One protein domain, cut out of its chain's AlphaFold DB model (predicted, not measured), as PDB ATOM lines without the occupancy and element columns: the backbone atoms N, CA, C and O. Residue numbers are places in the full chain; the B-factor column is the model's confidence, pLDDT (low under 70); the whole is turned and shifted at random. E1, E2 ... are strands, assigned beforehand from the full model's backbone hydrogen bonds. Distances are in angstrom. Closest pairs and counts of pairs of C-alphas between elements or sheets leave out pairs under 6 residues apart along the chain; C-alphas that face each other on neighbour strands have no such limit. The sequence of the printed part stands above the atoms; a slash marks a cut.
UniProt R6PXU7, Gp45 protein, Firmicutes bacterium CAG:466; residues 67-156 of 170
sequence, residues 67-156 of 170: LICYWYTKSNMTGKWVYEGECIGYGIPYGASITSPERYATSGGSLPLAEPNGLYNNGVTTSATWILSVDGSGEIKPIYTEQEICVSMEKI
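What this domain is: This is residues 67 to 156 of the 170 residues of the protein "Gp45 protein" of Firmicutes bacterium CAG:466 (UniProt R6PXU7). A strongly twisted sheet of five strands forms a head at one end, and a long arm of loop runs out from it to the small hairpin of E3 and E4 at the far end. In the head, the row E7, E1, E2 and the hairpin of E5 and E6 meet only at a point, where E5 comes to E2. The printed part has 90 residues, no named helix and seven strands, E1 to E7 in chain order; the class is all strand, though 37 of the 90 residues are in named strands. The whole is loose, with a radius of gyration of the C-alphas of 16.8 A, and elongated, spanning 52 by 31 by 19 A.

Where its parts are: Find C-alpha 68 at (248.738, 198.275, 231.886); from there E1 runs 20.2 A to residue 74. E2, residues 81 to 88, covers 18.9 A and bends by 63 degrees at residue 84. Next come E3, residues 102 to 104, with C-alpha 102 at (252.391, 212.898, 202.324), and E4, residues 110 to 112. E5, residues 129 to 134, and E6, residues 140 to 145, measure 15.6 A and 15.7 A. E7, residues 149 to 152, ends at C-alpha 152, (242.992, 205.209, 231.852).

How they stand to each other: Look first at the sheet, in order E6, E5, E2, E1, E7, with E6 and E7 as edge strands. E1 and E2 are an antiparallel hairpin, with N 69 and O 87 2.8 A apart. E7 is antiparallel to E1, with N 72 and O 150 2.9 A apart. E5 and E2 meet only at a point, where C-alphas 133 and 87 face each other at 4.1 A. E5 and E6 are an antiparallel hairpin, with N 131 and O 143 2.9 A apart. The hairpin of E3 and E4, also antiparallel, has N 103 and O 111 2.8 A apart.

The domain as a whole: The C-alphas farthest apart, of Ser 107 and Gly 136, are 54.4 A from each other. The printed part has no cut. Two links are long, residues 89 to 101 and 113 to 128; residues 92 to 93 of the first pair antiparallel with 129 to 130 of E5. Look for pLDDT under 70 at residues 117 to 119 and 122 to 126.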
ATOM      1  N   LEU A  67     253.007 198.908 230.130       90.25
ATOM      2  CA  LEU A  67     252.022 199.834 230.672       90.25
ATOM      3  C   LEU A  67     250.627 199.201 230.614       90.25
ATOM      4  O   LEU A  67     250.017 199.131 229.548       90.25
ATOM      5  N   ILE A  68     250.115 198.760 231.764       91.81
ATOM      6  CA  ILE A  68     248.738 198.275 231.886       91.81
ATOM      7  C   ILE A  68     247.795 199.467 232.032       91.81
ATOM      8  O   ILE A  68     247.972 200.326 232.897       91.81
ATOM      9  N   CYS A  69     246.771 199.483 231.193       93.44
ATOM     10  CA  CYS A  69     245.678 200.436 231.204       93.44
ATOM     11  C   CYS A  69     244.338 199.701 231.311       93.44
ATOM     12  O   CYS A  69     244.223 198.503 231.066       93.44
ATOM     13  N   TYR A  70     243.298 200.457 231.628       94.00
ATOM     14  CA  TYR A  70     241.910 200.027 231.653       94.00
ATOM     15  C   TYR A  70     241.158 200.786 230.573       94.00
ATOM     16  O   TYR A  70     241.250 202.019 230.503       94.00
ATOM     17  N   TRP A  71     240.413 200.069 229.737       94.12
ATOM     18  CA  TRP A  71     239.660 200.687 228.654       94.12
ATOM     19  C   TRP A  71     238.158 200.481 228.804       94.12
ATOM     20  O   TRP A  71     237.670 199.511 229.389       94.12
ATOM     21  N   TYR A  72     237.434 201.473 228.300       94.62
ATOM     22  CA  TYR A  72     236.005 201.623 228.485       94.62
ATOM     23  C   TYR A  72     235.360 202.096 227.195       94.62
ATOM     24  O   TYR A  72     235.932 202.932 226.491       94.62
ATOM     25  N   THR A  73     234.137 201.648 226.938       94.31
ATOM     26  CA  THR A  73     233.269 202.199 225.892       94.31
ATOM     27  C   THR A  73     232.156 203.026 226.519       94.31
ATOM     28  O   THR A  73     231.788 202.852 227.684       94.31
ATOM     29  N   LYS A  74     231.624 203.993 225.780       93.38
ATOM     30  CA  LYS A  74     230.524 204.822 226.273       93.38
ATOM     31  C   LYS A  74     229.171 204.169 226.002       93.38
ATOM     32  O   LYS A  74     228.824 203.883 224.858       93.38
ATOM     33  N   SER A  75     228.357 204.009 227.045       91.75
ATOM     34  CA  SER A  75     226.965 203.583 226.900       91.75
ATOM     35  C   SER A  75     226.115 204.717 226.330       91.75
ATOM     36  O   SER A  75     225.899 205.741 226.982       91.75
ATOM     37  N   ASN A  76     225.555 204.518 225.137       88.81
ATOM     38  CA  ASN A  76     224.659 205.497 224.509       88.81
ATOM     39  C   ASN A  76     223.319 205.664 225.246       88.81
ATOM     40  O   ASN A  76     222.640 206.669 225.059       88.81
ATOM     41  N   MET A  77     222.917 204.690 226.071       89.38
ATOM     42  CA  MET A  77     221.629 204.729 226.775       89.38
ATOM     43  C   MET A  77     221.691 205.527 228.079       89.38
ATOM     44  O   MET A  77     220.724 206.193 228.438       89.38
ATOM     45  N   THR A  78     222.808 205.443 228.801       92.12
ATOM     46  CA  THR A  78     222.949 206.002 230.157       92.12
ATOM     47  C   THR A  78     224.009 207.096 230.247       92.12
ATOM     48  O   THR A  78     224.031 207.842 231.225       92.12
ATOM     49  N   GLY A  79     224.909 207.183 229.264       91.38
ATOM     50  CA  GLY A  79     226.084 208.054 229.289       91.38
ATOM     51  C   GLY A  79     227.188 207.595 230.247       91.38
ATOM     52  O   GLY A  79     228.208 208.274 230.349       91.38
ATOM     53  N   LYS A  80     227.002 206.468 230.950       94.31
ATOM     54  CA  LYS A  80     228.035 205.855 231.793       94.31
ATOM     55  C   LYS A  80     229.057 205.103 230.946       94.31
ATOM     56  O   LYS A  80     228.798 204.746 229.797       94.31
ATOM     57  N   TRP A  81     230.210 204.840 231.546       95.94
ATOM     58  CA  TRP A  81     231.231 203.985 230.954       95.94
ATOM     59  C   TRP A  81     230.864 202.513 231.118       95.94
ATOM     60  O   TRP A  81     230.318 202.114 232.142       95.94
ATOM     61  N   VAL A  82     231.178 201.701 230.123       95.19
ATOM     62  CA  VAL A  82     231.136 200.242 230.172       95.19
ATOM     63  C   VAL A  82     232.579 199.786 230.287       95.19
ATOM     64  O   VAL A  82     233.408 200.193 229.476       95.19
ATOM     65  N   TYR A  83     232.899 199.020 231.324       94.88
ATOM     66  CA  TYR A  83     234.233 198.457 231.475       94.88
ATOM     67  C   TYR A  83     234.409 197.270 230.532       94.88
ATOM     68  O   TYR A  83     233.598 196.348 230.548       94.88
ATOM     69  N   GLU A  84     235.462 197.312 229.721       93.19
ATOM     70  CA  GLU A  84     235.732 196.284 228.711       93.19
ATOM     71  C   GLU A  84     236.923 195.393 229.087       93.19
ATOM     72  O   GLU A  84     237.028 194.264 228.608       93.19
ATOM     73  N   GLY A  85     237.815 195.873 229.959       92.25
ATOM     74  CA  GLY A  85     238.938 195.093 230.473       92.25
ATOM     75  C   GLY A  85     240.246 195.870 230.571       92.25
ATOM     76  O   GLY A  85     240.287 197.105 230.541       92.25
ATOM     77  N   GLU A  86     241.329 195.112 230.709       93.75
ATOM     78  CA  GLU A  86     242.700 195.615 230.677       93.75
ATOM     79  C   GLU A  86     243.219 195.697 229.238       93.75
ATOM     80  O   GLU A  86     242.825 194.926 228.360       93.75
ATOM     81  N   CYS A  87     244.113 196.643 228.982       92.25
ATOM     82  CA  CYS A  87     244.816 196.782 227.718       92.25
ATOM     83  C   CYS A  87     246.265 197.222 227.934       92.25
ATOM     84  O   CYS A  87     246.618 197.768 228.977       92.25
ATOM     85  N   ILE A  88     247.104 196.983 226.930       92.38
ATOM     86  CA  ILE A  88     248.487 197.449 226.914       92.38
ATOM     87  C   ILE A  88     248.557 198.818 226.247       92.38
ATOM     88  O   ILE A  88     248.191 198.978 225.080       92.38
ATOM     89  N   GLY A  89     249.072 199.791 226.991       88.94
ATOM     90  CA  GLY A  89     249.285 201.153 226.538       88.94
ATOM     91  C   GLY A  89     247.990 201.898 226.219       88.94
ATOM     92  O   GLY A  89     246.898 201.574 226.687       88.94
ATOM     93  N   TYR A  90     248.126 202.954 225.425       86.38
ATOM     94  CA  TYR A  90     246.995 203.743 224.946       86.38
ATOM     95  C   TYR A  90     246.513 203.224 223.592       86.38
ATOM     96  O   TYR A  90     247.288 202.674 222.810       86.38
ATOM     97  N   GLY A  91     245.235 203.452 223.284       82.81
ATOM     98  CA  GLY A  91     244.678 203.097 221.984       82.81
ATOM     99  C   GLY A  91     245.392 203.792 220.825       82.81
ATOM    100  O   GLY A  91     245.770 204.962 220.914       82.81
ATOM    101  N   ILE A  92     245.558 203.063 219.724       84.62
ATOM    102  CA  ILE A  92     246.191 203.557 218.502       84.62
ATOM    103  C   ILE A  92     245.081 203.932 217.517       84.62
ATOM    104  O   ILE A  92     244.346 203.044 217.079       84.62
ATOM    105  N   PRO A  93     244.928 205.213 217.140       82.62
ATOM    106  CA  PRO A  93     243.959 205.597 216.121       82.62
ATOM    107  C   PRO A  93     244.207 204.822 214.823       82.62
ATOM    108  O   PRO A  93     245.353 204.681 214.401       82.62
ATOM    109  N   TYR A  94     243.156 204.357 214.151       77.69
ATOM    110  CA  TYR A  94     243.298 203.623 212.885       77.69
ATOM    111  C   TYR A  94     243.992 204.465 211.802       77.69
ATOM    112  O   TYR A  94     244.735 203.936 210.982       77.69
ATOM    113  N   GLY A  95     243.794 205.787 211.829       74.25
ATOM    114  CA  GLY A  95     244.475 206.731 210.937       74.25
ATOM    115  C   GLY A  95     245.950 206.990 211.271       74.25
ATOM    116  O   GLY A  95     246.558 207.834 210.621       74.25
ATOM    117  N   ALA A  96     246.533 206.327 212.277       72.62
ATOM    118  CA  ALA A  96     247.945 206.494 212.603       72.62
ATOM    119  C   ALA A  96     248.849 206.006 211.456       72.62
ATOM    120  O   ALA A  96     248.591 204.988 210.811       72.62
ATOM    121  N   SER A  97     249.925 206.749 211.220       72.25
ATOM    122  CA  SER A  97     250.860 206.540 210.115       72.25
ATOM    123  C   SER A  97     252.251 206.252 210.654       72.25
ATOM    124  O   SER A  97     252.731 206.984 211.520       72.25
ATOM    125  N   ILE A  98     252.915 205.214 210.141       74.56
ATOM    126  CA  ILE A  98     254.340 204.972 210.410       74.56
ATOM    127  C   ILE A  98     255.181 205.963 209.605       74.56
ATOM    128  O   ILE A  98     256.226 206.427 210.064       74.56
ATOM    129  N   THR A  99     254.731 206.297 208.395       72.44
ATOM    130  CA  THR A  99     255.419 207.234 207.506       72.44
ATOM    131  C   THR A  99     254.676 208.558 207.422       72.44
ATOM    132  O   THR A  99     253.506 208.645 207.777       72.44
ATOM    133  N   SER A 100     255.347 209.616 206.956       76.69
ATOM    134  CA  SER A 100     254.629 210.844 206.604       76.69
ATOM    135  C   SER A 100     253.568 210.483 205.558       76.69
ATOM    136  O   SER A 100     253.959 210.013 204.490       76.69
ATOM    137  N   PRO A 101     252.264 210.702 205.809       72.00
ATOM    138  CA  PRO A 101     251.193 210.307 204.885       72.00
ATOM    139  C   PRO A 101     251.297 211.024 203.531       72.00
ATOM    140  O   PRO A 101     250.660 210.645 202.547       72.00
ATOM    141  N   GLU A 102     252.122 212.070 203.480       79.50
ATOM    142  CA  GLU A 102     252.391 212.898 202.324       79.50
ATOM    143  C   GLU A 102     253.896 213.080 202.084       79.50
ATOM    144  O   GLU A 102     254.701 213.161 203.016       79.50
ATOM    145  N   ARG A 103     254.272 213.194 200.809       77.00
ATOM    146  CA  ARG A 103     255.617 213.559 200.348       77.00
ATOM    147  C   ARG A 103     255.546 214.758 199.410       77.00
ATOM    148  O   ARG A 103     254.682 214.817 198.538       77.00
ATOM    149  N   TYR A 104     256.507 215.670 199.522       76.62
ATOM    150  CA  TYR A 104     256.640 216.770 198.570       76.62
ATOM    151  C   TYR A 104     257.083 216.247 197.199       76.62
ATOM    152  O   TYR A 104     258.115 215.586 197.063       76.62
ATOM    153  N   ALA A 105     256.299 216.552 196.171       76.81
ATOM    154  CA  ALA A 105     256.681 216.361 194.785       76.81
ATOM    155  C   ALA A 105     257.637 217.470 194.346       76.81
ATOM    156  O   ALA A 105     257.495 218.633 194.724       76.81
ATOM    157  N   THR A 106     258.560 217.127 193.450       74.75
ATOM    158  CA  THR A 106     259.500 218.071 192.826       74.75
ATOM    159  C   THR A 106     258.795 219.244 192.122       74.75
ATOM    160  O   THR A 106     259.388 220.301 191.953       74.75
ATOM    161  N   SER A 107     257.523 219.086 191.742       77.69
ATOM    162  CA  SER A 107     256.673 220.123 191.139       77.69
ATOM    163  C   SER A 107     255.943 221.027 192.149       77.69
ATOM    164  O   SER A 107     255.095 221.817 191.744       77.69
ATOM    165  N   GLY A 108     256.239 220.919 193.450       76.12
ATOM    166  CA  GLY A 108     255.653 221.758 194.505       76.12
ATOM    167  C   GLY A 108     254.285 221.298 195.028       76.12
ATOM    168  O   GLY A 108     253.714 221.967 195.884       76.12
ATOM    169  N   GLY A 109     253.760 220.169 194.543       77.00
ATOM    170  CA  GLY A 109     252.540 219.542 195.069       77.00
ATOM    171  C   GLY A 109     252.835 218.525 196.175       77.00
ATOM    172  O   GLY A 109     253.917 217.947 196.207       77.00
ATOM    173  N   SER A 110     251.874 218.275 197.062       78.56
ATOM    174  CA  SER A 110     251.942 217.155 198.007       78.56
ATOM    175  C   SER A 110     251.346 215.898 197.369       78.56
ATOM    176  O   SER A 110     250.287 215.971 196.743       78.56
ATOM    177  N   LEU A 111     252.034 214.759 197.467       80.25
ATOM    178  CA  LEU A 111     251.558 213.465 196.970       80.25
ATOM    179  C   LEU A 111     251.334 212.500 198.137       80.25
ATOM    180  O   LEU A 111     252.192 212.442 199.020       80.25
ATOM    181  N   PRO A 112     250.262 211.687 198.114       79.69
ATOM    182  CA  PRO A 112     250.080 210.615 199.083       79.69
ATOM    183  C   PRO A 112     251.274 209.655 199.072       79.69
ATOM    184  O   PRO A 112     251.779 209.281 198.007       79.69
ATOM    185  N   LEU A 113     251.717 209.248 200.256       78.56
ATOM    186  CA  LEU A 113     252.714 208.203 200.444       78.56
ATOM    187  C   LEU A 113     252.021 206.943 200.968       78.56
ATOM    188  O   LEU A 113     251.175 207.017 201.857       78.56
ATOM    189  N   ALA A 114     252.360 205.794 200.385       74.94
ATOM    190  CA  ALA A 114     251.905 204.514 200.901       74.94
ATOM    191  C   ALA A 114     252.697 204.154 202.163       74.94
ATOM    192  O   ALA A 114     253.924 204.272 202.186       74.94
ATOM    193  N   GLU A 115     251.992 203.653 203.169       80.00
ATOM    194  CA  GLU A 115     252.544 203.002 204.348       80.00
ATOM    195  C   GLU A 115     253.370 201.761 203.959       80.00
ATOM    196  O   GLU A 115     253.218 201.228 202.854       80.00
ATOM    197  N   PRO A 116     254.208 201.224 204.865       74.44
ATOM    198  CA  PRO A 116     254.998 200.017 204.599       74.44
ATOM    199  C   PRO A 116     254.173 198.804 204.138       74.44
ATOM    200  O   PRO A 116     254.690 197.919 203.459       74.44
ATOM    201  N   ASN A 117     252.884 198.766 204.485       69.50
ATOM    202  CA  ASN A 117     251.927 197.740 204.067       69.50
ATOM    203  C   ASN A 117     251.208 198.049 202.731       69.50
ATOM    204  O   ASN A 117     250.335 197.288 202.324       69.50
ATOM    205  N   GLY A 118     251.547 199.148 202.052       68.69
ATOM    206  CA  GLY A 118     250.973 199.559 200.769       68.69
ATOM    207  C   GLY A 118     249.673 200.368 200.856       68.69
ATOM    208  O   GLY A 118     249.130 200.729 199.810       68.69
ATOM    209  N   LEU A 119     249.165 200.664 202.058       69.94
ATOM    210  CA  LEU A 119     247.945 201.456 202.252       69.94
ATOM    211  C   LEU A 119     248.246 202.956 202.297       69.94
ATOM    212  O   LEU A 119     249.276 203.373 202.804       69.94
ATOM    213  N   TYR A 120     247.319 203.781 201.816       71.94
ATOM    214  CA  TYR A 120     247.404 205.236 201.944       71.94
ATOM    215  C   TYR A 120     246.470 205.686 203.066       71.94
ATOM    216  O   TYR A 120     245.280 205.381 203.038       71.94
ATOM    217  N   ASN A 121     247.005 206.407 204.047       71.19
ATOM    218  CA  ASN A 121     246.272 206.909 205.217       71.19
ATOM    219  C   ASN A 121     246.124 208.442 205.237       71.19
ATOM    220  O   ASN A 121     245.524 208.987 206.164       71.19
ATOM    221  N   ASN A 122     246.611 209.140 204.203       64.44
ATOM    222  CA  ASN A 122     246.308 210.552 203.963       64.44
ATOM    223  C   ASN A 122     244.787 210.788 204.064       64.44
ATOM    224  O   ASN A 122     243.995 210.149 203.378       64.44
ATOM    225  N   GLY A 123     244.384 211.696 204.956       61.28
ATOM    226  CA  GLY A 123     242.985 212.097 205.109       61.28
ATOM    227  C   GLY A 123     242.067 211.084 205.803       61.28
ATOM    228  O   GLY A 123     240.860 211.315 205.839       61.28
ATOM    229  N   VAL A 124     242.589 209.992 206.380       61.75
ATOM    230  CA  VAL A 124     241.772 209.070 207.186       61.75
ATOM    231  C   VAL A 124     241.442 209.728 208.527       61.75
ATOM    232  O   VAL A 124     242.165 209.604 209.512       61.75
ATOM    233  N   THR A 125     240.322 210.445 208.568       60.94
ATOM    234  CA  THR A 125     239.700 210.914 209.807       60.94
ATOM    235  C   THR A 125     238.694 209.867 210.262       60.94
ATOM    236  O   THR A 125     237.604 209.761 209.702       60.94
ATOM    237  N   THR A 126     239.054 209.068 211.258       65.31
ATOM    238  CA  THR A 126     238.149 208.078 211.842       65.31
ATOM    239  C   THR A 126     238.191 208.160 213.360       65.31
ATOM    240  O   THR A 126     239.235 208.463 213.935       65.31
ATOM    241  N   SER A 127     237.052 207.898 214.003       71.75
ATOM    242  CA  SER A 127     236.990 207.640 215.446       71.75
ATOM    243  C   SER A 127     237.511 206.246 215.800       71.75
ATOM    244  O   SER A 127     237.676 205.933 216.977       71.75
ATOM    245  N   ALA A 128     237.769 205.409 214.788       72.88
ATOM    246  CA  ALA A 128     238.231 204.052 214.973       72.88
ATOM    247  C   ALA A 128     239.591 203.996 215.668       72.88
ATOM    248  O   ALA A 128     240.549 204.664 215.268       72.88
ATOM    249  N   THR A 129     239.670 203.151 216.687       85.56
ATOM    250  CA  THR A 129     240.849 202.947 217.519       85.56
ATOM    251  C   THR A 129     241.128 201.456 217.665       85.56
ATOM    252  O   THR A 129     240.222 200.657 217.907       85.56
ATOM    253  N   TRP A 130     242.397 201.084 217.527       87.81
ATOM    254  CA  TRP A 130     242.911 199.773 217.898       87.81
ATOM    255  C   TRP A 130     243.277 199.760 219.380       87.81
ATOM    256  O   TRP A 130     244.051 200.601 219.840       87.81
ATOM    257  N   ILE A 131     242.752 198.782 220.111       92.19
ATOM    258  CA  ILE A 131     243.072 198.522 221.515       92.19
ATOM    259  C   ILE A 131     243.786 197.182 221.618       92.19
ATOM    260  O   ILE A 131     243.295 196.175 221.118       92.19
ATOM    261  N   LEU A 132     244.937 197.152 222.284       91.00
ATOM    262  CA  LEU A 132     245.650 195.915 222.592       91.00
ATOM    263  C   LEU A 132     245.086 195.329 223.889       91.00
ATOM    264  O   LEU A 132     245.653 195.531 224.956       91.00
ATOM    265  N   SER A 133     243.927 194.678 223.806       90.56
ATOM    266  CA  SER A 133     243.243 194.114 224.974       90.56
ATOM    267  C   SER A 133     244.004 192.912 225.526       90.56
ATOM    268  O   SER A 133     244.579 192.142 224.755       90.56
ATOM    269  N   VAL A 134     243.992 192.738 226.843       89.06
ATOM    270  CA  VAL A 134     244.591 191.587 227.526       89.06
ATOM    271  C   VAL A 134     243.469 190.662 227.974       89.06
ATOM    272  O   VAL A 134     242.520 191.092 228.628       89.06
ATOM    273  N   ASP A 135     243.546 189.387 227.601       81.12
ATOM    274  CA  ASP A 135     242.573 188.403 228.066       81.12
ATOM    275  C   ASP A 135     242.933 187.811 229.439       81.12
ATOM    276  O   ASP A 135     244.019 188.022 229.974       81.12
ATOM    277  N   GLY A 136     242.026 187.017 230.021       75.38
ATOM    278  CA  GLY A 136     242.237 186.393 231.335       75.38
ATOM    279  C   GLY A 136     243.410 185.401 231.416       75.38
ATOM    280  O   GLY A 136     243.698 184.903 232.501       75.38
ATOM    281  N   SER A 137     244.076 185.092 230.297       77.62
ATOM    282  CA  SER A 137     245.303 184.288 230.247       77.62
ATOM    283  C   SER A 137     246.578 185.129 230.092       77.62
ATOM    284  O   SER A 137     247.677 184.578 230.140       77.62
ATOM    285  N   GLY A 138     246.440 186.451 229.939       79.44
ATOM    286  CA  GLY A 138     247.536 187.379 229.669       79.44
ATOM    287  C   GLY A 138     247.903 187.491 228.187       79.44
ATOM    288  O   GLY A 138     248.916 188.107 227.861       79.44
ATOM    289  N   GLU A 139     247.121 186.899 227.277       87.56
ATOM    290  CA  GLU A 139     247.360 187.001 225.836       87.56
ATOM    291  C   GLU A 139     246.851 188.353 225.313       87.56
ATOM    292  O   GLU A 139     245.720 188.762 225.586       87.56
ATOM    293  N   ILE A 140     247.688 189.041 224.530       88.94
ATOM    294  CA  ILE A 140     247.343 190.326 223.914       88.94
ATOM    295  C   ILE A 140     246.561 190.077 222.621       88.94
ATOM    296  O   ILE A 140     247.067 189.448 221.687       88.94
ATOM    297  N   LYS A 141     245.348 190.629 222.534       91.31
ATOM    298  CA  LYS A 141     244.459 190.546 221.369       91.31
ATOM    299  C   LYS A 141     244.071 191.945 220.878       91.31
ATOM    300  O   LYS A 141     243.456 192.704 221.630       91.31
ATOM    301  N   PRO A 142     244.387 192.309 219.620       89.94
ATOM    302  CA  PRO A 142     243.979 193.594 219.068       89.94
ATOM    303  C   PRO A 142     242.463 193.620 218.822       89.94
ATOM    304  O   PRO A 142     241.917 192.752 218.140       89.94
ATOM    305  N   ILE A 143     241.794 194.643 219.346       90.25
ATOM    306  CA  ILE A 143     240.369 194.925 219.159       90.25
ATOM    307  C   ILE A 143     240.230 196.211 218.348       90.25
ATOM    308  O   ILE A 143     240.847 197.225 218.670       90.25
ATOM    309  N   TYR A 144     239.401 196.169 217.310       89.31
ATOM    310  CA  TYR A 144     238.985 197.344 216.547       89.31
ATOM    311  C   TYR A 144     237.674 197.884 217.120       89.31
ATOM    312  O   TYR A 144     236.700 197.135 217.214       89.31
ATOM    313  N   THR A 145     237.624 199.169 217.470       88.31
ATOM    314  CA  THR A 145     236.388 199.825 217.923       88.31
ATOM    315  C   THR A 145     236.220 201.200 217.297       88.31
ATOM    316  O   THR A 145     237.183 201.947 217.182       88.31
ATOM    317  N   GLU A 146     234.993 201.546 216.910       88.38
ATOM    318  CA  GLU A 146     234.624 202.878 216.393       88.38
ATOM    319  C   GLU A 146     233.860 203.725 217.416       88.38
ATOM    320  O   GLU A 146     233.479 204.863 217.130       88.38
ATOM    321  N   GLN A 147     233.612 203.159 218.599       85.56
ATOM    322  CA  GLN A 147     232.877 203.812 219.673       85.56
ATOM    323  C   GLN A 147     233.726 204.883 220.364       85.56
ATOM    324  O   GLN A 147     234.954 204.868 220.309       85.56
ATOM    325  N   GLU A 148     233.061 205.805 221.063       88.75
ATOM    326  CA  GLU A 148     233.751 206.700 221.991       88.75
ATOM    327  C   GLU A 148     234.334 205.864 223.134       88.75
ATOM    328  O   GLU A 148     233.599 205.172 223.849       88.75
ATOM    329  N   ILE A 149     235.655 205.934 223.285       91.31
ATOM    330  CA  ILE A 149     236.395 205.186 224.295       91.31
ATOM    331  C   ILE A 149     237.043 206.105 225.324       91.31
ATOM    332  O   ILE A 149     237.376 207.259 225.048       91.31
ATOM    333  N   CYS A 150     237.289 205.549 226.502       92.06
ATOM    334  CA  CYS A 150     238.193 206.112 227.493       92.06
ATOM    335  C   CYS A 150     239.258 205.066 227.825       92.06
ATOM    336  O   CYS A 150     238.929 203.901 228.031       92.06
ATOM    337  N   VAL A 151     240.524 205.478 227.870       92.88
ATOM    338  CA  VAL A 151     241.640 204.643 228.330       92.88
ATOM    339  C   VAL A 151     242.298 205.359 229.497       92.88
ATOM    340  O   VAL A 151     242.613 206.546 229.397       92.88
ATOM    341  N   SER A 152     242.478 204.652 230.605       92.50
ATOM    342  CA  SER A 152     242.992 205.209 231.852       92.50
ATOM    343  C   SER A 152     243.993 204.257 232.490       92.50
ATOM    344  O   SER A 152     243.788 203.049 232.477       92.50
ATOM    345  N   MET A 153     245.054 204.796 233.089       91.38
ATOM    346  CA  MET A 153     246.011 203.999 233.874       91.38
ATOM    347  C   MET A 153     245.412 203.534 235.211       91.38
ATOM    348  O   MET A 153     245.894 202.589 235.819       91.38
ATOM    349  N   GLU A 154     244.341 204.188 235.666       93.25
ATOM    350  CA  GLU A 154     243.613 203.835 236.885       93.25
ATOM    351  C   GLU A 154     242.154 203.510 236.566       93.25
ATOM    352  O   GLU A 154     241.550 204.108 235.666       93.25
ATOM    353  N   LYS A 155     241.557 202.597 237.337       93.50
ATOM    354  CA  LYS A 155     240.141 202.257 237.184       93.50
ATOM    355  C   LYS A 155     239.253 203.470 237.456       93.50
ATOM    356  O   LYS A 155     239.376 204.144 238.479       93.50
ATOM    357  N   ILE A 156     238.303 203.720 236.558       94.25
ATOM    358  CA  ILE A 156     237.287 204.759 236.744       94.25
ATOM    359  C   ILE A 156     236.385 204.383 237.927       94.25
ATOM    360  O   ILE A 156     235.989 203.225 238.072       94.25
TER     361      ILE A 156